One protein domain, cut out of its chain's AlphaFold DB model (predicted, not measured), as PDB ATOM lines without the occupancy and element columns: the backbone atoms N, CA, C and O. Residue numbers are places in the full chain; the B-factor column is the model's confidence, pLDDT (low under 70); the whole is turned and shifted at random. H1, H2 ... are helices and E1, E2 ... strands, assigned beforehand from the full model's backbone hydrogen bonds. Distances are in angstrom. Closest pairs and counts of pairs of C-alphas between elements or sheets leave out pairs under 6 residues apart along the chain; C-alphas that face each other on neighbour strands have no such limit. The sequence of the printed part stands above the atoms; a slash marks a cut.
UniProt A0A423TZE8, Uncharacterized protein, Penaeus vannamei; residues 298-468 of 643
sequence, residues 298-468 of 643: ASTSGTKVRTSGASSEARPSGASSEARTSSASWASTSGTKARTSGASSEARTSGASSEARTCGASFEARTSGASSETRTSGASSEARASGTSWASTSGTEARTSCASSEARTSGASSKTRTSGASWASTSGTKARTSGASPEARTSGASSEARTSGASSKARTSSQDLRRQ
ATOM      1  N   ALA A 298     -39.724 -42.054  15.356       79.19
ATOM      2  CA  ALA A 298     -40.032 -42.005  16.785       79.19
ATOM      3  C   ALA A 298     -41.380 -41.312  17.046       79.19
ATOM      4  O   ALA A 298     -41.492 -40.090  16.947       79.19
ATOM      5  N   SER A 299     -42.393 -42.088  17.438       82.00
ATOM      6  CA  SER A 299     -43.661 -41.573  17.973       82.00
ATOM      7  C   SER A 299     -43.723 -41.879  19.466       82.00
ATOM      8  O   SER A 299     -43.760 -43.043  19.865       82.00
ATOM      9  N   THR A 300     -43.712 -40.845  20.305       79.81
ATOM     10  CA  THR A 300     -43.595 -41.031  21.757       79.81
ATOM     11  C   THR A 300     -44.584 -40.153  22.517       79.81
ATOM     12  O   THR A 300     -44.652 -38.946  22.290       79.81
ATOM     13  N   SER A 301     -45.323 -40.757  23.446       79.19
ATOM     14  CA  SER A 301     -46.282 -40.086  24.318       79.19
ATOM     15  C   SER A 301     -46.023 -40.389  25.794       79.19
ATOM     16  O   SER A 301     -45.561 -41.471  26.168       79.19
ATOM     17  N   GLY A 302     -46.283 -39.392  26.639       79.94
ATOM     18  CA  GLY A 302     -46.113 -39.474  28.088       79.94
ATOM     19  C   GLY A 302     -46.083 -38.106  28.761       79.94
ATOM     20  O   GLY A 302     -46.238 -37.076  28.102       79.94
ATOM     21  N   THR A 303     -45.889 -38.075  30.080       77.44
ATOM     22  CA  THR A 303     -45.897 -36.822  30.861       77.44
ATOM     23  C   THR A 303     -44.648 -35.969  30.634       77.44
ATOM     24  O   THR A 303     -44.733 -34.740  30.662       77.44
ATOM     25  N   LYS A 304     -43.504 -36.596  30.339       84.12
ATOM     26  CA  LYS A 304     -42.283 -35.935  29.854       84.12
ATOM     27  C   LYS A 304     -41.672 -36.751  28.724       84.12
ATOM     28  O   LYS A 304     -41.371 -37.925  28.921       84.12
ATOM     29  N   VAL A 305     -41.447 -36.135  27.567       82.50
ATOM     30  CA  VAL A 305     -40.906 -36.827  26.388       82.50
ATOM     31  C   VAL A 305     -39.650 -36.130  25.879       82.50
ATOM     32  O   VAL A 305     -39.633 -34.909  25.702       82.50
ATOM     33  N   ARG A 306     -38.589 -36.904  25.625       82.88
ATOM     34  CA  ARG A 306     -37.358 -36.421  24.984       82.88
ATOM     35  C   ARG A 306     -36.945 -37.346  23.843       82.88
ATOM     36  O   ARG A 306     -36.594 -38.498  24.084       82.88
ATOM     37  N   THR A 307     -36.924 -36.814  22.626       80.81
ATOM     38  CA  THR A 307     -36.441 -37.511  21.429       80.81
ATOM     39  C   THR A 307     -35.146 -36.859  20.948       80.81
ATOM     40  O   THR A 307     -35.100 -35.643  20.738       80.81
ATOM     41  N   SER A 308     -34.080 -37.646  20.795       77.56
ATOM     42  CA  SER A 308     -32.751 -37.131  20.439       77.56
ATOM     43  C   SER A 308     -31.960 -38.071  19.537       77.56
ATOM     44  O   SER A 308     -31.700 -39.214  19.912       77.56
ATOM     45  N   GLY A 309     -31.512 -37.567  18.391       72.56
ATOM     46  CA  GLY A 309     -30.655 -38.286  17.445       72.56
ATOM     47  C   GLY A 309     -31.076 -38.028  16.002       72.56
ATOM     48  O   GLY A 309     -32.131 -37.445  15.771       72.56
ATOM     49  N   ALA A 310     -30.254 -38.477  15.050       69.00
ATOM     50  CA  ALA A 310     -30.511 -38.370  13.614       69.00
ATOM     51  C   ALA A 310     -31.676 -39.280  13.184       69.00
ATOM     52  O   ALA A 310     -31.479 -40.371  12.653       69.00
ATOM     53  N   SER A 311     -32.897 -38.840  13.474       68.94
ATOM     54  CA  SER A 311     -34.135 -39.485  13.047       68.94
ATOM     55  C   SER A 311     -34.612 -38.871  11.733       68.94
ATOM     56  O   SER A 311     -34.476 -37.662  11.532       68.94
ATOM     57  N   SER A 312     -35.215 -39.665  10.850       78.75
ATOM     58  CA  SER A 312     -35.934 -39.101   9.707       78.75
ATOM     59  C   SER A 312     -37.155 -38.330  10.203       78.75
ATOM     60  O   SER A 312     -37.394 -37.214   9.744       78.75
ATOM     61  N   GLU A 313     -37.870 -38.870  11.198       80.88
ATOM     62  CA  GLU A 313     -39.079 -38.245  11.729       80.88
ATOM     63  C   GLU A 313     -39.311 -38.494  13.232       80.88
ATOM     64  O   GLU A 313     -39.332 -39.627  13.717       80.88
ATOM     65  N   ALA A 314     -39.557 -37.410  13.973       80.00
ATOM     66  CA  ALA A 314     -39.841 -37.417  15.405       80.00
ATOM     67  C   ALA A 314     -41.153 -36.680  15.723       80.00
ATOM     68  O   ALA A 314     -41.269 -35.466  15.528       80.00
ATOM     69  N   ARG A 315     -42.128 -37.411  16.280       82.81
ATOM     70  CA  ARG A 315     -43.445 -36.906  16.704       82.81
ATOM     71  C   ARG A 315     -43.713 -37.135  18.202       82.81
ATOM     72  O   ARG A 315     -44.540 -37.982  18.554       82.81
ATOM     73  N   PRO A 316     -43.034 -36.426  19.123       76.81
ATOM     74  CA  PRO A 316     -43.424 -36.447  20.525       76.81
ATOM     75  C   PRO A 316     -44.718 -35.655  20.744       76.81
ATOM     76  O   PRO A 316     -44.797 -34.467  20.427       76.81
ATOM     77  N   SER A 317     -45.734 -36.322  21.291       67.44
ATOM     78  CA  SER A 317     -47.080 -35.764  21.447       67.44
ATOM     79  C   SER A 317     -47.785 -36.268  22.704       67.44
ATOM     80  O   SER A 317     -47.560 -37.387  23.162       67.44
ATOM     81  N   GLY A 318     -48.656 -35.438  23.274       62.31
ATOM     82  CA  GLY A 318     -49.514 -35.802  24.403       62.31
ATOM     83  C   GLY A 318     -49.797 -34.624  25.330       62.31
ATOM     84  O   GLY A 318     -49.279 -33.524  25.135       62.31
ATOM     85  N   ALA A 319     -50.567 -34.872  26.393       59.28
ATOM     86  CA  ALA A 319     -50.807 -33.928  27.491       59.28
ATOM     87  C   ALA A 319     -49.566 -33.762  28.403       59.28
ATOM     88  O   ALA A 319     -49.659 -33.744  29.628       59.28
ATOM     89  N   SER A 320     -48.377 -33.701  27.796       58.34
ATOM     90  CA  SER A 320     -47.098 -33.671  28.493       58.34
ATOM     91  C   SER A 320     -46.870 -32.324  29.182       58.34
ATOM     92  O   SER A 320     -47.206 -31.251  28.661       58.34
ATOM     93  N   SER A 321     -46.240 -32.369  30.355       70.56
ATOM     94  CA  SER A 321     -45.691 -31.186  31.023       70.56
ATOM     95  C   SER A 321     -44.524 -30.594  30.226       70.56
ATOM     96  O   SER A 321     -44.230 -29.406  30.334       70.56
ATOM     97  N   GLU A 322     -43.816 -31.444  29.472       79.69
ATOM     98  CA  GLU A 322     -42.612 -31.084  28.732       79.69
ATOM     99  C   GLU A 322     -42.343 -32.067  27.575       79.69
ATOM    100  O   GLU A 322     -42.164 -33.266  27.801       79.69
ATOM    101  N   ALA A 323     -42.247 -31.557  26.345       82.12
ATOM    102  CA  ALA A 323     -41.868 -32.327  25.159       82.12
ATOM    103  C   ALA A 323     -40.657 -31.677  24.477       82.12
ATOM    104  O   ALA A 323     -40.662 -30.472  24.211       82.12
ATOM    105  N   ARG A 324     -39.604 -32.461  24.209       83.88
ATOM    106  CA  ARG A 324     -38.369 -31.983  23.572       83.88
ATOM    107  C   ARG A 324     -37.951 -32.862  22.391       83.88
ATOM    108  O   ARG A 324     -37.786 -34.067  22.569       83.88
ATOM    109  N   THR A 325     -37.676 -32.246  21.243       83.81
ATOM    110  CA  THR A 325     -37.126 -32.913  20.046       83.81
ATOM    111  C   THR A 325     -35.768 -32.328  19.682       83.81
ATOM    112  O   THR A 325     -35.584 -31.109  19.740       83.81
ATOM    113  N   SER A 326     -34.820 -33.180  19.288       83.00
ATOM    114  CA  SER A 326     -33.496 -32.767  18.809       83.00
ATOM    115  C   SER A 326     -33.002 -33.592  17.614       83.00
ATOM    116  O   SER A 326     -32.974 -34.821  17.685       83.00
ATOM    117  N   SER A 327     -32.571 -32.889  16.560       78.38
ATOM    118  CA  SER A 327     -31.835 -33.422  15.393       78.38
ATOM    119  C   SER A 327     -32.586 -34.393  14.464       78.38
ATOM    120  O   SER A 327     -31.954 -35.233  13.828       78.38
ATOM    121  N   ALA A 328     -33.912 -34.275  14.356       77.44
ATOM    122  CA  ALA A 328     -34.701 -35.023  13.371       77.44
ATOM    123  C   ALA A 328     -34.890 -34.222  12.071       77.44
ATOM    124  O   ALA A 328     -35.087 -33.012  12.138       77.44
ATOM    125  N   SER A 329     -34.905 -34.878  10.904       81.56
ATOM    126  CA  SER A 329     -35.196 -34.207   9.622       81.56
ATOM    127  C   SER A 329     -36.611 -33.607   9.604       81.56
ATOM    128  O   SER A 329     -36.800 -32.469   9.173       81.56
ATOM    129  N   TRP A 330     -37.578 -34.322  10.176       82.19
ATOM    130  CA  TRP A 330     -38.930 -33.837  10.442       82.19
ATOM    131  C   TRP A 330     -39.216 -33.901  11.941       82.19
ATOM    132  O   TRP A 330     -39.185 -34.972  12.546       82.19
ATOM    133  N   ALA A 331     -39.509 -32.759  12.558       82.44
ATOM    134  CA  ALA A 331     -39.840 -32.676  13.979       82.44
ATOM    135  C   ALA A 331     -41.235 -32.073  14.171       82.44
ATOM    136  O   ALA A 331     -41.499 -30.971  13.700       82.44
ATOM    137  N   SER A 332     -42.130 -32.767  14.875       84.38
ATOM    138  CA  SER A 332     -43.455 -32.252  15.257       84.38
ATOM    139  C   SER A 332     -43.702 -32.473  16.748       84.38
ATOM    140  O   SER A 332     -44.057 -33.570  17.167       84.38
ATOM    141  N   THR A 333     -43.502 -31.423  17.546       83.50
ATOM    142  CA  THR A 333     -43.535 -31.482  19.017       83.50
ATOM    143  C   THR A 333     -44.823 -30.866  19.568       83.50
ATOM    144  O   THR A 333     -45.092 -29.695  19.290       83.50
ATOM    145  N   SER A 334     -45.570 -31.593  20.412       82.44
ATOM    146  CA  SER A 334     -46.720 -31.037  21.148       82.44
ATOM    147  C   SER A 334     -46.735 -31.342  22.652       82.44
ATOM    148  O   SER A 334     -46.304 -32.401  23.110       82.44
ATOM    149  N   GLY A 335     -47.199 -30.366  23.443       82.44
ATOM    150  CA  GLY A 335     -47.230 -30.415  24.911       82.44
ATOM    151  C   GLY A 335     -47.330 -29.025  25.550       82.44
ATOM    152  O   GLY A 335     -47.244 -28.014  24.857       82.44
ATOM    153  N   THR A 336     -47.475 -28.955  26.878       80.25
ATOM    154  CA  THR A 336     -47.656 -27.675  27.610       80.25
ATOM    155  C   THR A 336     -46.377 -26.835  27.745       80.25
ATOM    156  O   THR A 336     -46.453 -25.633  28.036       80.25
ATOM    157  N   LYS A 337     -45.216 -27.461  27.499       86.25
ATOM    158  CA  LYS A 337     -43.913 -26.835  27.221       86.25
ATOM    159  C   LYS A 337     -43.235 -27.602  26.089       86.25
ATOM    160  O   LYS A 337     -42.586 -28.622  26.325       86.25
ATOM    161  N   ALA A 338     -43.430 -27.144  24.858       84.38
ATOM    162  CA  ALA A 338     -42.959 -27.832  23.659       84.38
ATOM    163  C   ALA A 338     -41.693 -27.150  23.116       84.38
ATOM    164  O   ALA A 338     -41.684 -25.938  22.886       84.38
ATOM    165  N   ARG A 339     -40.604 -27.911  22.944       86.50
ATOM    166  CA  ARG A 339     -39.310 -27.391  22.472       86.50
ATOM    167  C   ARG A 339     -38.723 -28.251  21.350       86.50
ATOM    168  O   ARG A 339     -38.317 -29.386  21.587       86.50
ATOM    169  N   THR A 340     -38.605 -27.689  20.154       87.00
ATOM    170  CA  THR A 340     -37.914 -28.318  19.017       87.00
ATOM    171  C   THR A 340     -36.544 -27.666  18.832       87.00
ATOM    172  O   THR A 340     -36.449 -26.441  18.873       87.00
ATOM    173  N   SER A 341     -35.492 -28.473  18.671       84.19
ATOM    174  CA  SER A 341     -34.094 -28.026  18.603       84.19
ATOM    175  C   SER A 341     -33.273 -28.755  17.524       84.19
ATOM    176  O   SER A 341     -33.564 -29.902  17.191       84.19
ATOM    177  N   GLY A 342     -32.208 -28.130  17.013       84.50
ATOM    178  CA  GLY A 342     -31.208 -28.781  16.146       84.50
ATOM    179  C   GLY A 342     -31.380 -28.523  14.643       84.50
ATOM    180  O   GLY A 342     -32.027 -27.559  14.241       84.50
ATOM    181  N   ALA A 343     -30.743 -29.353  13.814       80.44
ATOM    182  CA  ALA A 343     -30.884 -29.298  12.359       80.44
ATOM    183  C   ALA A 343     -32.071 -30.168  11.907       80.44
ATOM    184  O   ALA A 343     -32.167 -31.321  12.326       80.44
ATOM    185  N   SER A 344     -32.957 -29.618  11.074       83.06
ATOM    186  CA  SER A 344     -34.145 -30.301  10.532       83.06
ATOM    187  C   SER A 344     -34.503 -29.731   9.159       83.06
ATOM    188  O   SER A 344     -34.259 -28.556   8.920       83.06
ATOM    189  N   SER A 345     -35.106 -30.495   8.254       86.12
ATOM    190  CA  SER A 345     -35.734 -29.908   7.062       86.12
ATOM    191  C   SER A 345     -36.968 -29.095   7.464       86.12
ATOM    192  O   SER A 345     -37.076 -27.925   7.090       86.12
ATOM    193  N   GLU A 346     -37.843 -29.669   8.297       87.62
ATOM    194  CA  GLU A 346     -39.019 -28.979   8.832       87.62
ATOM    195  C   GLU A 346     -39.188 -29.195  10.348       87.62
ATOM    196  O   GLU A 346     -39.242 -30.324  10.846       87.62
ATOM    197  N   ALA A 347     -39.333 -28.087  11.082       86.31
ATOM    198  CA  ALA A 347     -39.604 -28.069  12.515       86.31
ATOM    199  C   ALA A 347     -40.976 -27.450  12.812       86.31
ATOM    200  O   ALA A 347     -41.201 -26.259  12.584       86.31
ATOM    201  N   ARG A 348     -41.886 -28.245  13.380       88.06
ATOM    202  CA  ARG A 348     -43.214 -27.830  13.843       88.06
ATOM    203  C   ARG A 348     -43.323 -27.978  15.361       88.06
ATOM    204  O   ARG A 348     -42.995 -29.019  15.927       88.06
ATOM    205  N   THR A 349     -43.840 -26.948  16.021       87.06
ATOM    206  CA  THR A 349     -44.109 -26.956  17.465       87.06
ATOM    207  C   THR A 349     -45.515 -26.418  17.711       87.06
ATOM    208  O   THR A 349     -45.808 -25.284  17.326       87.06
ATOM    209  N   SER A 350     -46.396 -27.205  18.335       80.69
ATOM    210  CA  SER A 350     -47.802 -26.822  18.511       80.69
ATOM    211  C   SER A 350     -48.437 -27.292  19.818       80.69
ATOM    212  O   SER A 350     -48.128 -28.358  20.339       80.69
ATOM    213  N   GLY A 351     -49.358 -26.493  20.363       77.12
ATOM    214  CA  GLY A 351     -50.141 -26.876  21.544       77.12
ATOM    215  C   GLY A 351     -50.671 -25.703  22.367       77.12
ATOM    216  O   GLY A 351     -50.111 -24.604  22.349       77.12
ATOM    217  N   ALA A 352     -51.738 -25.959  23.127       73.81
ATOM    218  CA  ALA A 352     -52.157 -25.100  24.232       73.81
ATOM    219  C   ALA A 352     -51.110 -25.222  25.348       73.81
ATOM    220  O   ALA A 352     -50.964 -26.275  25.970       73.81
ATOM    221  N   SER A 353     -50.288 -24.188  25.514       68.06
ATOM    222  CA  SER A 353     -49.014 -24.305  26.226       68.06
ATOM    223  C   SER A 353     -48.630 -23.001  26.903       68.06
ATOM    224  O   SER A 353     -48.881 -21.922  26.382       68.06
ATOM    225  N   SER A 354     -47.957 -23.077  28.048       78.81
ATOM    226  CA  SER A 354     -47.355 -21.876  28.645       78.81
ATOM    227  C   SER A 354     -46.208 -21.330  27.786       78.81
ATOM    228  O   SER A 354     -45.973 -20.127  27.771       78.81
ATOM    229  N   GLU A 355     -45.527 -22.209  27.044       83.06
ATOM    230  CA  GLU A 355     -44.344 -21.866  26.261       83.06
ATOM    231  C   GLU A 355     -44.137 -22.847  25.091       83.06
ATOM    232  O   GLU A 355     -44.025 -24.061  25.294       83.06
ATOM    233  N   ALA A 356     -44.004 -22.321  23.873       85.38
ATOM    234  CA  ALA A 356     -43.643 -23.075  22.675       85.38
ATOM    235  C   ALA A 356     -42.389 -22.469  22.021       85.38
ATOM    236  O   ALA A 356     -42.374 -21.292  21.654       85.38
ATOM    237  N   ARG A 357     -41.318 -23.261  21.869       87.44
ATOM    238  CA  ARG A 357     -40.049 -22.802  21.276       87.44
ATOM    239  C   ARG A 357     -39.576 -23.708  20.140       87.44
ATOM    240  O   ARG A 357     -39.394 -24.904  20.337       87.44
ATOM    241  N   THR A 358     -39.261 -23.114  18.998       87.88
ATOM    242  CA  THR A 358     -38.526 -23.751  17.902       87.88
ATOM    243  C   THR A 358     -37.182 -23.042  17.752       87.88
ATOM    244  O   THR A 358     -37.143 -21.822  17.567       87.88
ATOM    245  N   CYS A 359     -36.078 -23.781  17.865       81.06
ATOM    246  CA  CYS A 359     -34.730 -23.258  17.667       81.06
ATOM    247  C   CYS A 359     -33.874 -24.154  16.764       81.06
ATOM    248  O   CYS A 359     -33.934 -25.372  16.871       81.06
ATOM    249  N   GLY A 360     -33.030 -23.578  15.904       83.81
ATOM    250  CA  GLY A 360     -32.048 -24.363  15.147       83.81
ATOM    251  C   GLY A 360     -31.830 -23.911  13.709       83.81
ATOM    252  O   GLY A 360     -32.070 -22.753  13.372       83.81
ATOM    253  N   ALA A 361     -31.338 -24.829  12.882       82.12
ATOM    254  CA  ALA A 361     -31.188 -24.629  11.447       82.12
ATOM    255  C   ALA A 361     -32.264 -25.448  10.732       82.12
ATOM    256  O   ALA A 361     -32.306 -26.671  10.893       82.12
ATOM    257  N   SER A 362     -33.145 -24.800   9.971       84.88
ATOM    258  CA  SER A 362     -34.140 -25.527   9.181       84.88
ATOM    259  C   SER A 362     -34.514 -24.839   7.887       84.88
ATOM    260  O   SER A 362     -34.295 -23.645   7.731       84.88
ATOM    261  N   PHE A 363     -35.088 -25.564   6.930       85.06
ATOM    262  CA  PHE A 363     -35.685 -24.877   5.788       85.06
ATOM    263  C   PHE A 363     -36.944 -24.135   6.251       85.06
ATOM    264  O   PHE A 363     -37.072 -22.926   6.054       85.06
ATOM    265  N   GLU A 364     -37.820 -24.831   6.977       88.81
ATOM    266  CA  GLU A 364     -39.040 -24.253   7.530       88.81
ATOM    267  C   GLU A 364     -39.153 -24.478   9.049       88.81
ATOM    268  O   GLU A 364     -38.860 -25.554   9.576       88.81
ATOM    269  N   ALA A 365     -39.557 -23.432   9.776       87.50
ATOM    270  CA  ALA A 365     -39.812 -23.464  11.213       87.50
ATOM    271  C   ALA A 365     -41.185 -22.848  11.524       87.50
ATOM    272  O   ALA A 365     -41.400 -21.653  11.307       87.50
ATOM    273  N   ARG A 366     -42.121 -23.643  12.055       88.88
ATOM    274  CA  ARG A 366     -43.487 -23.219  12.406       88.88
ATOM    275  C   ARG A 366     -43.764 -23.451  13.890       88.88
ATOM    276  O   ARG A 366     -43.825 -24.591  14.343       88.88
ATOM    277  N   THR A 367     -44.010 -22.379  14.637       87.38
ATOM    278  CA  THR A 367     -44.508 -22.451  16.021       87.38
ATOM    279  C   THR A 367     -45.938 -21.923  16.058       87.38
ATOM    280  O   THR A 367     -46.161 -20.771  15.706       87.38
ATOM    281  N   SER A 368     -46.915 -22.739  16.451       81.38
ATOM    282  CA  SER A 368     -48.337 -22.363  16.386       81.38
ATOM    283  C   SER A 368     -49.141 -22.932  17.551       81.38
ATOM    284  O   SER A 368     -49.277 -24.153  17.665       81.38
ATOM    285  N   GLY A 369     -49.735 -22.088  18.391       78.25
ATOM    286  CA  GLY A 369     -50.588 -22.581  19.472       78.25
ATOM    287  C   GLY A 369     -51.275 -21.500  20.295       78.25
ATOM    288  O   GLY A 369     -50.910 -20.328  20.249       78.25
ATOM    289  N   ALA A 370     -52.252 -21.920  21.100       77.88
ATOM    290  CA  ALA A 370     -52.844 -21.094  22.149       77.88
ATOM    291  C   ALA A 370     -51.845 -20.967  23.312       77.88
ATOM    292  O   ALA A 370     -51.986 -21.615  24.348       77.88
ATOM    293  N   SER A 371     -50.778 -20.200  23.080       76.75
ATOM    294  CA  SER A 371     -49.669 -20.043  24.011       76.75
ATOM    295  C   SER A 371     -49.426 -18.598  24.403       76.75
ATOM    296  O   SER A 371     -49.419 -17.696  23.559       76.75
ATOM    297  N   SER A 372     -49.166 -18.418  25.698       81.56
ATOM    298  CA  SER A 372     -48.685 -17.167  26.275       81.56
ATOM    299  C   SER A 372     -47.361 -16.730  25.649       81.56
ATOM    300  O   SER A 372     -47.153 -15.534  25.471       81.56
ATOM    301  N   GLU A 373     -46.491 -17.674  25.275       84.50
ATOM    302  CA  GLU A 373     -45.174 -17.365  24.729       84.50
ATOM    303  C   GLU A 373     -44.765 -18.304  23.586       84.50
ATOM    304  O   GLU A 373     -44.480 -19.487  23.781       84.50
ATOM    305  N   THR A 374     -44.653 -17.744  22.382       84.75
ATOM    306  CA  THR A 374     -44.160 -18.434  21.184       84.75
ATOM    307  C   THR A 374     -42.824 -17.841  20.732       84.75
ATOM    308  O   THR A 374     -42.680 -16.626  20.585       84.75
ATOM    309  N   ARG A 375     -41.813 -18.690  20.515       86.88
ATOM    310  CA  ARG A 375     -40.501 -18.273  19.990       86.88
ATOM    311  C   ARG A 375     -40.060 -19.175  18.840       86.88
ATOM    312  O   ARG A 375     -39.795 -20.351  19.063       86.88
ATOM    313  N   THR A 376     -39.898 -18.619  17.646       87.88
ATOM    314  CA  THR A 376     -39.228 -19.267  16.510       87.88
ATOM    315  C   THR A 376     -37.907 -18.542  16.271       87.88
ATOM    316  O   THR A 376     -37.902 -17.333  16.061       87.88
ATOM    317  N   SER A 377     -36.776 -19.241  16.341       81.19
ATOM    318  CA  SER A 377     -35.456 -18.601  16.251       81.19
ATOM    319  C   SER A 377     -34.412 -19.481  15.575       81.19
ATOM    320  O   SER A 377     -34.421 -20.695  15.739       81.19
ATOM    321  N   GLY A 378     -33.465 -18.868  14.873       80.50
ATOM    322  CA  GLY A 378     -32.321 -19.566  14.291       80.50
ATOM    323  C   GLY A 378     -32.151 -19.294  12.802       80.50
ATOM    324  O   GLY A 378     -32.683 -18.323  12.266       80.50
ATOM    325  N   ALA A 379     -31.359 -20.136  12.147       82.12
ATOM    326  CA  ALA A 379     -31.073 -20.022  10.727       82.12
ATOM    327  C   ALA A 379     -32.131 -20.800   9.938       82.12
ATOM    328  O   ALA A 379     -31.880 -21.942   9.548       82.12
ATOM    329  N   SER A 380     -33.313 -20.203   9.734       80.94
ATOM    330  CA  SER A 380     -34.321 -20.780   8.838       80.94
ATOM    331  C   SER A 380     -34.673 -19.931   7.626       80.94
ATOM    332  O   SER A 380     -34.697 -18.696   7.692       80.94
ATOM    333  N   SER A 381     -34.938 -20.620   6.508       85.38
ATOM    334  CA  SER A 381     -35.351 -19.989   5.252       85.38
ATOM    335  C   SER A 381     -36.717 -19.322   5.419       85.38
ATOM    336  O   SER A 381     -36.871 -18.133   5.130       85.38
ATOM    337  N   GLU A 382     -37.668 -20.058   5.995       87.50
ATOM    338  CA  GLU A 382     -38.962 -19.547   6.433       87.50
ATOM    339  C   GLU A 382     -39.175 -19.786   7.939       87.50
ATOM    340  O   GLU A 382     -38.922 -20.868   8.476       87.50
ATOM    341  N   ALA A 383     -39.633 -18.750   8.641       86.94
ATOM    342  CA  ALA A 383     -39.951 -18.772  10.062       86.94
ATOM    343  C   ALA A 383     -41.364 -18.220  10.274       86.94
ATOM    344  O   ALA A 383     -41.656 -17.079   9.912       86.94
ATOM    345  N   ARG A 384     -42.250 -19.010  10.883       88.88
ATOM    346  CA  ARG A 384     -43.615 -18.602  11.234       88.88
ATOM    347  C   ARG A 384     -43.847 -18.773  12.736       88.88
ATOM    348  O   ARG A 384     -43.527 -19.827  13.293       88.88
ATOM    349  N   ALA A 385     -44.425 -17.764  13.384       86.69
ATOM    350  CA  ALA A 385     -44.965 -17.885  14.737       86.69
ATOM    351  C   ALA A 385     -46.406 -17.364  14.812       86.69
ATOM    352  O   ALA A 385     -46.697 -16.247  14.372       86.69
ATOM    353  N   SER A 386     -47.294 -18.159  15.408       82.62
ATOM    354  CA  SER A 386     -48.639 -17.738  15.794       82.62
ATOM    355  C   SER A 386     -48.956 -18.118  17.240       82.62
ATOM    356  O   SER A 386     -48.817 -19.270  17.653       82.62
ATOM    357  N   GLY A 387     -49.368 -17.119  18.020       75.88
ATOM    358  CA  GLY A 387     -49.568 -17.215  19.467       75.88
ATOM    359  C   GLY A 387     -50.625 -16.231  19.958       75.88
ATOM    360  O   GLY A 387     -51.019 -15.322  19.226       75.88
ATOM    361  N   THR A 388     -51.106 -16.389  21.190       68.94
ATOM    362  CA  THR A 388     -52.164 -15.512  21.714       68.94
ATOM    363  C   THR A 388     -51.594 -14.228  22.312       68.94
ATOM    364  O   THR A 388     -52.078 -13.156  21.959       68.94
ATOM    365  N   SER A 389     -50.533 -14.309  23.126       81.00
ATOM    366  CA  SER A 389     -49.949 -13.144  23.817       81.00
ATOM    367  C   SER A 389     -48.595 -12.700  23.243       81.00
ATOM    368  O   SER A 389     -48.548 -11.677  22.556       81.00
ATOM    369  N   TRP A 390     -47.507 -13.443  23.484       84.00
ATOM    370  CA  TRP A 390     -46.153 -13.072  23.050       84.00
ATOM    371  C   TRP A 390     -45.666 -13.929  21.879       84.00
ATOM    372  O   TRP A 390     -45.743 -15.162  21.919       84.00
ATOM    373  N   ALA A 391     -45.120 -13.291  20.846       85.50
ATOM    374  CA  ALA A 391     -44.555 -13.978  19.693       85.50
ATOM    375  C   ALA A 391     -43.241 -13.333  19.230       85.50
ATOM    376  O   ALA A 391     -43.199 -12.153  18.892       85.50
ATOM    377  N   SER A 392     -42.158 -14.113  19.191       86.19
ATOM    378  CA  SER A 392     -40.869 -13.683  18.632       86.19
ATOM    379  C   SER A 392     -40.411 -14.610  17.512       86.19
ATOM    380  O   SER A 392     -40.252 -15.808  17.741       86.19
ATOM    381  N   THR A 393     -40.144 -14.052  16.331       88.19
ATOM    382  CA  THR A 393     -39.732 -14.801  15.132       88.19
ATOM    383  C   THR A 393     -38.446 -14.233  14.542       88.19
ATOM    384  O   THR A 393     -38.395 -13.043  14.221       88.19
ATOM    385  N   SER A 394     -37.442 -15.081  14.307       84.81
ATOM    386  CA  SER A 394     -36.289 -14.751  13.463       84.81
ATOM    387  C   SER A 394     -36.012 -15.808  12.392       84.81
ATOM    388  O   SER A 394     -36.157 -17.002  12.639       84.81
ATOM    389  N   GLY A 395     -35.650 -15.342  11.192       85.88
ATOM    390  CA  GLY A 395     -35.412 -16.142   9.981       85.88
ATOM    391  C   GLY A 395     -35.209 -15.243   8.751       85.88
ATOM    392  O   GLY A 395     -35.265 -14.015   8.875       85.88
ATOM    393  N   THR A 396     -34.964 -15.805   7.561       84.75
ATOM    394  CA  THR A 396     -34.789 -14.988   6.341       84.75
ATOM    395  C   THR A 396     -36.105 -14.471   5.760       84.75
ATOM    396  O   THR A 396     -36.172 -13.296   5.395       84.75
ATOM    397  N   GLU A 397     -37.158 -15.295   5.745       87.19
ATOM    398  CA  GLU A 397     -38.546 -14.843   5.638       87.19
ATOM    399  C   GLU A 397     -39.265 -15.106   6.966       87.19
ATOM    400  O   GLU A 397     -39.589 -16.246   7.290       87.19
ATOM    401  N   ALA A 398     -39.508 -14.056   7.752       86.94
ATOM    402  CA  ALA A 398     -40.093 -14.179   9.089       86.94
ATOM    403  C   ALA A 398     -41.520 -13.608   9.133       86.94
ATOM    404  O   ALA A 398     -41.754 -12.456   8.754       86.94
ATOM    405  N   ARG A 399     -42.487 -14.408   9.595       87.06
ATOM    406  CA  ARG A 399     -43.902 -14.031   9.715       87.06
ATOM    407  C   ARG A 399     -44.404 -14.269  11.134       87.06
ATOM    408  O   ARG A 399     -44.371 -15.396  11.620       87.06
ATOM    409  N   THR A 400     -44.932 -13.226  11.760       87.38
ATOM    410  CA  THR A 400     -45.503 -13.294  13.108       87.38
ATOM    411  C   THR A 400     -46.941 -12.801  13.085       87.38
ATOM    412  O   THR A 400     -47.197 -11.681  12.649       87.38
ATOM    413  N   SER A 401     -47.876 -13.610  13.572       82.81
ATOM    414  CA  SER A 401     -49.287 -13.232  13.710       82.81
ATOM    415  C   SER A 401     -49.785 -13.609  15.102       82.81
ATOM    416  O   SER A 401     -49.956 -14.797  15.383       82.81
ATOM    417  N   CYS A 402     -50.013 -12.630  15.976       75.19
ATOM    418  CA  CYS A 402     -50.540 -12.873  17.322       75.19
ATOM    419  C   CYS A 402     -51.784 -12.035  17.605       75.19
ATOM    420  O   CYS A 402     -52.013 -11.041  16.924       75.19
ATOM    421  N   ALA A 403     -52.571 -12.422  18.609       74.38
ATOM    422  CA  ALA A 403     -53.879 -11.816  18.847       74.38
ATOM    423  C   ALA A 403     -53.898 -10.634  19.837       74.38
ATOM    424  O   ALA A 403     -54.756  -9.772  19.669       74.38
ATOM    425  N   SER A 404     -53.048 -10.580  20.882       65.38
ATOM    426  CA  SER A 404     -53.336  -9.625  21.978       65.38
ATOM    427  C   SER A 404     -52.206  -9.072  22.866       65.38
ATOM    428  O   SER A 404     -52.531  -8.394  23.844       65.38
ATOM    429  N   SER A 405     -50.902  -9.255  22.604       79.19
ATOM    430  CA  SER A 405     -49.881  -8.534  23.412       79.19
ATOM    431  C   SER A 405     -48.681  -7.998  22.634       79.19
ATOM    432  O   SER A 405     -48.591  -6.792  22.420       79.19
ATOM    433  N   GLU A 406     -47.744  -8.838  22.206       84.75
ATOM    434  CA  GLU A 406     -46.511  -8.338  21.592       84.75
ATOM    435  C   GLU A 406     -45.974  -9.296  20.528       84.75
ATOM    436  O   GLU A 406     -45.784 -10.486  20.779       84.75
ATOM    437  N   ALA A 407     -45.673  -8.748  19.351       85.06
ATOM    438  CA  ALA A 407     -44.992  -9.453  18.278       85.06
ATOM    439  C   ALA A 407     -43.668  -8.774  17.919       85.06
ATOM    440  O   ALA A 407     -43.622  -7.588  17.575       85.06
ATOM    441  N   ARG A 408     -42.586  -9.552  17.939       87.19
ATOM    442  CA  ARG A 408     -41.256  -9.141  17.489       87.19
ATOM    443  C   ARG A 408     -40.820 -10.014  16.322       87.19
ATOM    444  O   ARG A 408     -40.749 -11.232  16.441       87.19
ATOM    445  N   THR A 409     -40.484  -9.389  15.205       86.19
ATOM    446  CA  THR A 409     -40.011 -10.083  14.005       86.19
ATOM    447  C   THR A 409     -38.666  -9.495  13.607       86.19
ATOM    448  O   THR A 409     -38.576  -8.294  13.351       86.19
ATOM    449  N   SER A 410     -37.614 -10.310  13.562       79.50
ATOM    450  CA  SER A 410     -36.262  -9.869  13.196       79.50
ATOM    451  C   SER A 410     -35.620 -10.806  12.179       79.50
ATOM    452  O   SER A 410     -35.267 -11.942  12.481       79.50
ATOM    453  N   GLY A 411     -35.461 -10.326  10.947       71.62
ATOM    454  CA  GLY A 411     -34.870 -11.094   9.854       71.62
ATOM    455  C   GLY A 411     -33.698 -10.374   9.205       71.62
ATOM    456  O   GLY A 411     -33.764  -9.178   8.936       71.62
ATOM    457  N   ALA A 412     -32.636 -11.117   8.896       67.56
ATOM    458  CA  ALA A 412     -31.475 -10.592   8.173       67.56
ATOM    459  C   ALA A 412     -31.728 -10.403   6.660       67.56
ATOM    460  O   ALA A 412     -30.855  -9.912   5.952       67.56
ATOM    461  N   SER A 413     -32.894 -10.819   6.145       59.88
ATOM    462  CA  SER A 413     -33.143 -10.968   4.706       59.88
ATOM    463  C   SER A 413     -34.534 -10.464   4.274       59.88
ATOM    464  O   SER A 413     -35.117  -9.576   4.906       59.88
ATOM    465  N   SER A 414     -34.978 -10.925   3.105       66.06
ATOM    466  CA  SER A 414     -35.798 -10.208   2.128       66.06
ATOM    467  C   SER A 414     -37.183  -9.766   2.590       66.06
ATOM    468  O   SER A 414     -37.628  -8.721   2.128       66.06
ATOM    469  N   LYS A 415     -37.889 -10.509   3.453       80.56
ATOM    470  CA  LYS A 415     -39.294 -10.212   3.803       80.56
ATOM    471  C   LYS A 415     -39.601 -10.516   5.266       80.56
ATOM    472  O   LYS A 415     -39.487 -11.652   5.713       80.56
ATOM    473  N   THR A 416     -40.087  -9.518   6.000       84.19
ATOM    474  CA  THR A 416     -40.581  -9.703   7.374       84.19
ATOM    475  C   THR A 416     -41.989  -9.135   7.514       84.19
ATOM    476  O   THR A 416     -42.262  -8.030   7.047       84.19
ATOM    477  N   ARG A 417     -42.919  -9.902   8.096       85.81
ATOM    478  CA  ARG A 417     -44.324  -9.490   8.273       85.81
ATOM    479  C   ARG A 417     -44.784  -9.716   9.710       85.81
ATOM    480  O   ARG A 417     -44.649 -10.823  10.219       85.81
ATOM    481  N   THR A 418     -45.386  -8.701  10.319       85.88
ATOM    482  CA  THR A 418     -45.974  -8.779  11.664       85.88
ATOM    483  C   THR A 418     -47.426  -8.324  11.630       85.88
ATOM    484  O   THR A 418     -47.701  -7.247  11.096       85.88
ATOM    485  N   SER A 419     -48.350  -9.092  12.211       83.88
ATOM    486  CA  SER A 419     -49.767  -8.721  12.280       83.88
ATOM    487  C   SER A 419     -50.471  -9.066  13.598       83.88
ATOM    488  O   SER A 419     -50.034  -9.933  14.354       83.88
ATOM    489  N   GLY A 420     -51.566  -8.344  13.864       80.00
ATOM    490  CA  GLY A 420     -52.523  -8.597  14.955       80.00
ATOM    491  C   GLY A 420     -52.105  -8.168  16.372       80.00
ATOM    492  O   GLY A 420     -52.957  -8.050  17.244       80.00
ATOM    493  N   ALA A 421     -50.824  -7.887  16.616       77.62
ATOM    494  CA  ALA A 421     -50.332  -7.509  17.942       77.62
ATOM    495  C   ALA A 421     -50.780  -6.106  18.392       77.62
ATOM    496  O   ALA A 421     -50.858  -5.188  17.576       77.62
ATOM    497  N   SER A 422     -50.950  -5.902  19.705       81.88
ATOM    498  CA  SER A 422     -51.107  -4.560  20.286       81.88
ATOM    499  C   SER A 422     -49.768  -3.814  20.398       81.88
ATOM    500  O   SER A 422     -49.745  -2.590  20.275       81.88
ATOM    501  N   TRP A 423     -48.638  -4.518  20.495       81.06
ATOM    502  CA  TRP A 423     -47.288  -3.981  20.268       81.06
ATOM    503  C   TRP A 423     -46.576  -4.756  19.162       81.06
ATOM    504  O   TRP A 423     -46.441  -5.975  19.245       81.06
ATOM    505  N   ALA A 424     -46.089  -4.064  18.132       84.75
ATOM    506  CA  ALA A 424     -45.425  -4.708  17.000       84.75
ATOM    507  C   ALA A 424     -44.060  -4.078  16.709       84.75
ATOM    508  O   ALA A 424     -43.959  -2.871  16.494       84.75
ATOM    509  N   SER A 425     -43.012  -4.901  16.654       85.62
ATOM    510  CA  SER A 425     -41.660  -4.488  16.268       85.62
ATOM    511  C   SER A 425     -41.142  -5.379  15.140       85.62
ATOM    512  O   SER A 425     -40.809  -6.544  15.363       85.62
ATOM    513  N   THR A 426     -41.084  -4.839  13.924       86.25
ATOM    514  CA  THR A 426     -40.636  -5.561  12.723       86.25
ATOM    515  C   THR A 426     -39.313  -4.990  12.236       86.25
ATOM    516  O   THR A 426     -39.207  -3.790  11.988       86.25
ATOM    517  N   SER A 427     -38.322  -5.855  12.044       83.38
ATOM    518  CA  SER A 427     -37.014  -5.493  11.503       83.38
ATOM    519  C   SER A 427     -36.565  -6.455  10.407       83.38
ATOM    520  O   SER A 427     -36.642  -7.674  10.557       83.38
ATOM    521  N   GLY A 428     -36.116  -5.894   9.287       84.50
ATOM    522  CA  GLY A 428     -35.695  -6.635   8.098       84.50
ATOM    523  C   GLY A 428     -35.691  -5.753   6.854       84.50
ATOM    524  O   GLY A 428     -36.107  -4.599   6.906       84.50
ATOM    525  N   THR A 429     -35.209  -6.271   5.723       82.00
ATOM    526  CA  THR A 429     -35.035  -5.436   4.517       82.00
ATOM    527  C   THR A 429     -36.372  -4.944   3.953       82.00
ATOM    528  O   THR A 429     -36.558  -3.732   3.868       82.00
ATOM    529  N   LYS A 430     -37.339  -5.831   3.661       85.19
ATOM    530  CA  LYS A 430     -38.737  -5.456   3.355       85.19
ATOM    531  C   LYS A 430     -39.633  -5.795   4.547       85.19
ATOM    532  O   LYS A 430     -40.171  -6.900   4.649       85.19
ATOM    533  N   ALA A 431     -39.747  -4.855   5.479       83.50
ATOM    534  CA  ALA A 431     -40.518  -5.013   6.708       83.50
ATOM    535  C   ALA A 431     -41.954  -4.482   6.548       83.50
ATOM    536  O   ALA A 431     -42.157  -3.334   6.158       83.50
ATOM    537  N   ARG A 432     -42.962  -5.301   6.866       84.62
ATOM    538  CA  ARG A 432     -44.374  -4.891   6.896       84.62
ATOM    539  C   ARG A 432     -44.998  -5.167   8.259       84.62
ATOM    540  O   ARG A 432     -45.030  -6.311   8.704       84.62
ATOM    541  N   THR A 433     -45.561  -4.138   8.874       83.81
ATOM    542  CA  THR A 433     -46.294  -4.228  10.142       83.81
ATOM    543  C   THR A 433     -47.748  -3.841   9.894       83.81
ATOM    544  O   THR A 433     -47.985  -2.741   9.404       83.81
ATOM    545  N   SER A 434     -48.708  -4.721  10.193       77.69
ATOM    546  CA  SER A 434     -50.135  -4.497   9.915       77.69
ATOM    547  C   SER A 434     -51.036  -4.890  11.094       77.69
ATOM    548  O   SER A 434     -51.244  -6.082  11.333       77.69
ATOM    549  N   GLY A 435     -51.600  -3.920  11.818       70.94
ATOM    550  CA  GLY A 435     -52.518  -4.194  12.933       70.94
ATOM    551  C   GLY A 435     -52.961  -2.955  13.716       70.94
ATOM    552  O   GLY A 435     -52.368  -1.885  13.590       70.94
ATOM    553  N   ALA A 436     -53.991  -3.110  14.551       63.12
ATOM    554  CA  ALA A 436     -54.515  -2.077  15.455       63.12
ATOM    555  C   ALA A 436     -53.621  -1.900  16.706       63.12
ATOM    556  O   ALA A 436     -54.048  -2.068  17.846       63.12
ATOM    557  N   SER A 437     -52.339  -1.616  16.475       69.00
ATOM    558  CA  SER A 437     -51.313  -1.496  17.511       69.00
ATOM    559  C   SER A 437     -51.140  -0.038  17.951       69.00
ATOM    560  O   SER A 437     -50.727   0.770  17.119       69.00
ATOM    561  N   PRO A 438     -51.349   0.342  19.228       71.00
ATOM    562  CA  PRO A 438     -50.983   1.675  19.718       71.00
ATOM    563  C   PRO A 438     -49.510   2.062  19.476       71.00
ATOM    564  O   PRO A 438     -49.243   3.235  19.227       71.00
ATOM    565  N   GLU A 439     -48.561   1.113  19.486       76.00
ATOM    566  CA  GLU A 439     -47.149   1.362  19.137       76.00
ATOM    567  C   GLU A 439     -46.592   0.320  18.148       76.00
ATOM    568  O   GLU A 439     -46.097  -0.743  18.533       76.00
ATOM    569  N   ALA A 440     -46.609   0.672  16.857       79.50
ATOM    570  CA  ALA A 440     -45.986  -0.101  15.785       79.50
ATOM    571  C   ALA A 440     -44.633   0.504  15.366       79.50
ATOM    572  O   ALA A 440     -44.543   1.675  14.981       79.50
ATOM    573  N   ARG A 441     -43.566  -0.302  15.405       82.19
ATOM    574  CA  ARG A 441     -42.199   0.077  15.018       82.19
ATOM    575  C   ARG A 441     -41.725  -0.783  13.852       82.19
ATOM    576  O   ARG A 441     -41.738  -2.010  13.935       82.19
ATOM    577  N   THR A 442     -41.262  -0.135  12.788       81.88
ATOM    578  CA  THR A 442     -40.757  -0.804  11.583       81.88
ATOM    579  C   THR A 442     -39.369  -0.254  11.244       81.88
ATOM    580  O   THR A 442     -39.226   0.916  10.885       81.88
ATOM    581  N   SER A 443     -38.333  -1.084  11.376       73.56
ATOM    582  CA  SER A 443     -36.934  -0.721  11.113       73.56
ATOM    583  C   SER A 443     -36.329  -1.582  10.004       73.56
ATOM    584  O   SER A 443     -35.974  -2.742  10.202       73.56
ATOM    585  N   GLY A 444     -36.194  -1.000   8.815       67.50
ATOM    586  CA  GLY A 444     -35.636  -1.674   7.647       67.50
ATOM    587  C   GLY A 444     -34.598  -0.824   6.935       67.50
ATOM    588  O   GLY A 444     -34.675   0.400   6.945       67.50
ATOM    589  N   ALA A 445     -33.629  -1.493   6.309       64.69
ATOM    590  CA  ALA A 445     -32.588  -0.857   5.500       64.69
ATOM    591  C   ALA A 445     -33.026  -0.582   4.043       64.69
ATOM    592  O   ALA A 445     -32.211  -0.155   3.228       64.69
ATOM    593  N   SER A 446     -34.287  -0.870   3.685       59.47
ATOM    594  CA  SER A 446     -34.840  -0.615   2.349       59.47
ATOM    595  C   SER A 446     -36.152   0.166   2.409       59.47
ATOM    596  O   SER A 446     -36.894   0.087   3.387       59.47
ATOM    597  N   SER A 447     -36.452   0.846   1.305       56.91
ATOM    598  CA  SER A 447     -37.614   1.713   1.066       56.91
ATOM    599  C   SER A 447     -38.971   0.992   0.973       56.91
ATOM    600  O   SER A 447     -39.963   1.576   0.543       56.91
ATOM    601  N   GLU A 448     -39.043  -0.292   1.333       71.69
ATOM    602  CA  GLU A 448     -40.295  -1.063   1.407       71.69
ATOM    603  C   GLU A 448     -40.798  -1.272   2.847       71.69
ATOM    604  O   GLU A 448     -41.707  -2.077   3.077       71.69
ATOM    605  N   ALA A 449     -40.242  -0.537   3.814       73.00
ATOM    606  CA  ALA A 449     -40.712  -0.507   5.192       73.00
ATOM    607  C   ALA A 449     -42.121   0.119   5.285       73.00
ATOM    608  O   ALA A 449     -42.285   1.336   5.220       73.00
ATOM    609  N   ARG A 450     -43.164  -0.707   5.450       77.44
ATOM    610  CA  ARG A 450     -44.563  -0.248   5.555       77.44
ATOM    611  C   ARG A 450     -45.157  -0.561   6.925       77.44
ATOM    612  O   ARG A 450     -45.131  -1.705   7.372       77.44
ATOM    613  N   THR A 451     -45.768   0.444   7.540       78.62
ATOM    614  CA  THR A 451     -46.593   0.298   8.745       78.62
ATOM    615  C   THR A 451     -48.022   0.680   8.373       78.62
ATOM    616  O   THR A 451     -48.234   1.789   7.894       78.62
ATOM    617  N   SER A 452     -48.986  -0.223   8.548       66.56
ATOM    618  CA  SER A 452     -50.409   0.018   8.284       66.56
ATOM    619  C   SER A 452     -51.287  -0.423   9.461       66.56
ATOM    620  O   SER A 452     -50.932  -1.320  10.225       66.56
ATOM    621  N   GLY A 453     -52.447   0.215   9.609       65.31
ATOM    622  CA  GLY A 453     -53.380  -0.010  10.717       65.31
ATOM    623  C   GLY A 453     -53.521   1.203  11.637       65.31
ATOM    624  O   GLY A 453     -52.760   2.166  11.541       65.31
ATOM    625  N   ALA A 454     -54.520   1.150  12.520       56.09
ATOM    626  CA  ALA A 454     -54.929   2.238  13.410       56.09
ATOM    627  C   ALA A 454     -53.939   2.459  14.577       56.09
ATOM    628  O   ALA A 454     -54.259   2.233  15.742       56.09
ATOM    629  N   SER A 455     -52.711   2.871  14.254       61.62
ATOM    630  CA  SER A 455     -51.653   3.156  15.225       61.62
ATOM    631  C   SER A 455     -51.525   4.650  15.488       61.62
ATOM    632  O   SER A 455     -51.225   5.424  14.581       61.62
ATOM    633  N   SER A 456     -51.664   5.058  16.749       56.66
ATOM    634  CA  SER A 456     -51.458   6.449  17.171       56.66
ATOM    635  C   SER A 456     -49.979   6.867  17.217       56.66
ATOM    636  O   SER A 456     -49.688   8.053  17.368       56.66
ATOM    637  N   LYS A 457     -49.034   5.920  17.085       68.81
ATOM    638  CA  LYS A 457     -47.579   6.162  17.127       68.81
ATOM    639  C   LYS A 457     -46.785   5.246  16.178       68.81
ATOM    640  O   LYS A 457     -45.785   4.643  16.578       68.81
ATOM    641  N   ALA A 458     -47.189   5.146  14.913       64.56
ATOM    642  CA  ALA A 458     -46.387   4.448  13.907       64.56
ATOM    643  C   ALA A 458     -44.996   5.106  13.747       64.56
ATOM    644  O   ALA A 458     -44.894   6.300  13.463       64.56
ATOM    645  N   ARG A 459     -43.912   4.334  13.907       69.69
ATOM    646  CA  ARG A 459     -42.531   4.791  13.655       69.69
ATOM    647  C   ARG A 459     -41.838   3.919  12.611       69.69
ATOM    648  O   ARG A 459     -41.412   2.805  12.916       69.69
ATOM    649  N   THR A 460     -41.656   4.468  11.412       71.44
ATOM    650  CA  THR A 460     -40.738   3.940  10.391       71.44
ATOM    651  C   THR A 460     -39.356   4.579  10.578       71.44
ATOM    652  O   THR A 460     -39.259   5.776  10.851       71.44
ATOM    653  N   SER A 461     -38.276   3.794  10.504       66.25
ATOM    654  CA  SER A 461     -36.925   4.280  10.841       66.25
ATOM    655  C   SER A 461     -36.364   5.335   9.874       66.25
ATOM    656  O   SER A 461     -36.683   5.357   8.689       66.25
ATOM    657  N   SER A 462     -35.449   6.168  10.379       55.97
ATOM    658  CA  SER A 462     -35.024   7.460   9.813       55.97
ATOM    659  C   SER A 462     -34.403   7.478   8.407       55.97
ATOM    660  O   SER A 462     -34.081   8.565   7.932       55.97
ATOM    661  N   GLN A 463     -34.192   6.343   7.732       64.25
ATOM    662  CA  GLN A 463     -33.628   6.330   6.373       64.25
ATOM    663  C   GLN A 463     -34.618   6.844   5.319       64.25
ATOM    664  O   GLN A 463     -34.224   7.683   4.511       64.25
ATOM    665  N   ASP A 464     -35.890   6.434   5.363       62.28
ATOM    666  CA  ASP A 464     -36.910   6.983   4.454       62.28
ATOM    667  C   ASP A 464     -37.168   8.464   4.741       62.28
ATOM    668  O   ASP A 464     -37.241   9.271   3.819       62.28
ATOM    669  N   LEU A 465     -37.190   8.856   6.019       63.56
ATOM    670  CA  LEU A 465     -37.364  10.256   6.415       63.56
ATOM    671  C   LEU A 465     -36.184  11.131   5.946       63.56
ATOM    672  O   LEU A 465     -36.387  12.238   5.453       63.56
ATOM    673  N   ARG A 466     -34.947  10.613   6.009       70.81
ATOM    674  CA  ARG A 466     -33.757  11.276   5.450       70.81
ATOM    675  C   ARG A 466     -33.812  11.356   3.917       70.81
ATOM    676  O   ARG A 466     -33.453  12.398   3.381       70.81
ATOM    677  N   ARG A 467     -34.298  10.321   3.217       68.94
ATOM    678  CA  ARG A 467     -34.500  10.353   1.753       68.94
ATOM    679  C   ARG A 467     -35.590  11.344   1.333       68.94
ATOM    680  O   ARG A 467     -35.395  12.065   0.361       68.94
ATOM    681  N   GLN A 468     -36.703  11.425   2.066       74.31
ATOM    682  CA  GLN A 468     -37.758  12.415   1.813       74.31
ATOM    683  C   GLN A 468     -37.246  13.849   1.992       74.31
ATOM    684  O   GLN A 468     -37.497  14.691   1.133       74.31
TER     685      GLN A 468
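AT A GLANCE: This is residues 298 to 468 of the 643 residues of an uncharacterized protein of Penaeus vannamei (UniProt A0A423TZE8). The chain is wound in stacked, flattened turns, a narrow solenoid with two walls of parallel strands face to face: E1, E3, E5, E7, E11, E13, E15 and E17 in one wall, E2, E4, E6, E10, E12, E14 and E16 in the other. The long strands E8 and E9 bend round from one wall to the other, and the short helix H1 lies beyond the last turn. The printed part has 171 residues, with seventeen named strands, E1 to E17 along the chain, followed by one named helix; the strands form one branched parallel sheet, twisted, and the class is mostly strand. The whole is compact, with a radius of gyration of the C-alphas of 16.8 A, and in outline a rod spanning 57 by 27 by 14 A.

IN THESE COORDINATES: E1, residues 298 to 301, begins with C-alpha 298 at (-40.032, -42.005, 16.785). Then come E2, 304 to 308; E3, 313 to 316; E4, 322 to 326; E5, 330 to 334; E6, 337 to 341; and E7, 343 to 350, 18.2 A long. E8, 355 to 368, bends by 169 degrees at residue 362 and measures 10.7 A from first to last C-alpha; E9, 373 to 387, bends by 175 degrees at residue 380 and measures 6.9 A. E10 is 390 to 394; E11, 397 to 402, 16.9 A; E12, 406 to 410; E13, 415 to 419; E14, 423 to 427; E15, 430 to 434; E16, 439 to 443; E17, 450 to 452. H1, 462 to 468, ends with C-alpha 468 at (-37.758, 12.415, 1.813).

HOW THE PARTS SIT: E1 and E3 are parallel neighbours, with N 315 and O 298 2.8 A apart, within hydrogen-bond range. E2 and E4 are parallel too, N 307 and O 324 at 2.9 A. Beside E8, E6 and E7 lie on one side and E9 on the other side; across the parallel neighbours E8 and E9, N 358 and O 375 are within hydrogen-bond range at 2.8 A. Beside E9, E10 and E11 lie on the side other than E8, with N 376 and O 392 at 2.8 A and N 383 and O 397 at 2.8 A. The closest C-alphas of E4 and E5, Ala 323 and Thr 333, are 6.4 A apart. The edge strands are E1, E2, E16 and E17. Residues 441 to 442 of E16 pair in parallel with residues 459 to 460. H1 is not on the sheet; every O i to N i+4 pair in it is within hydrogen-bond range.

THE WHOLE: The C-alphas farthest apart, of Gly 302 and Gln 468, are 58.8 A apart. The printed part has no cut and no long link. Mean pLDDT of the printed part is 78.7; 32 residues are under 70, among them 452 to 459 and 461 to 465.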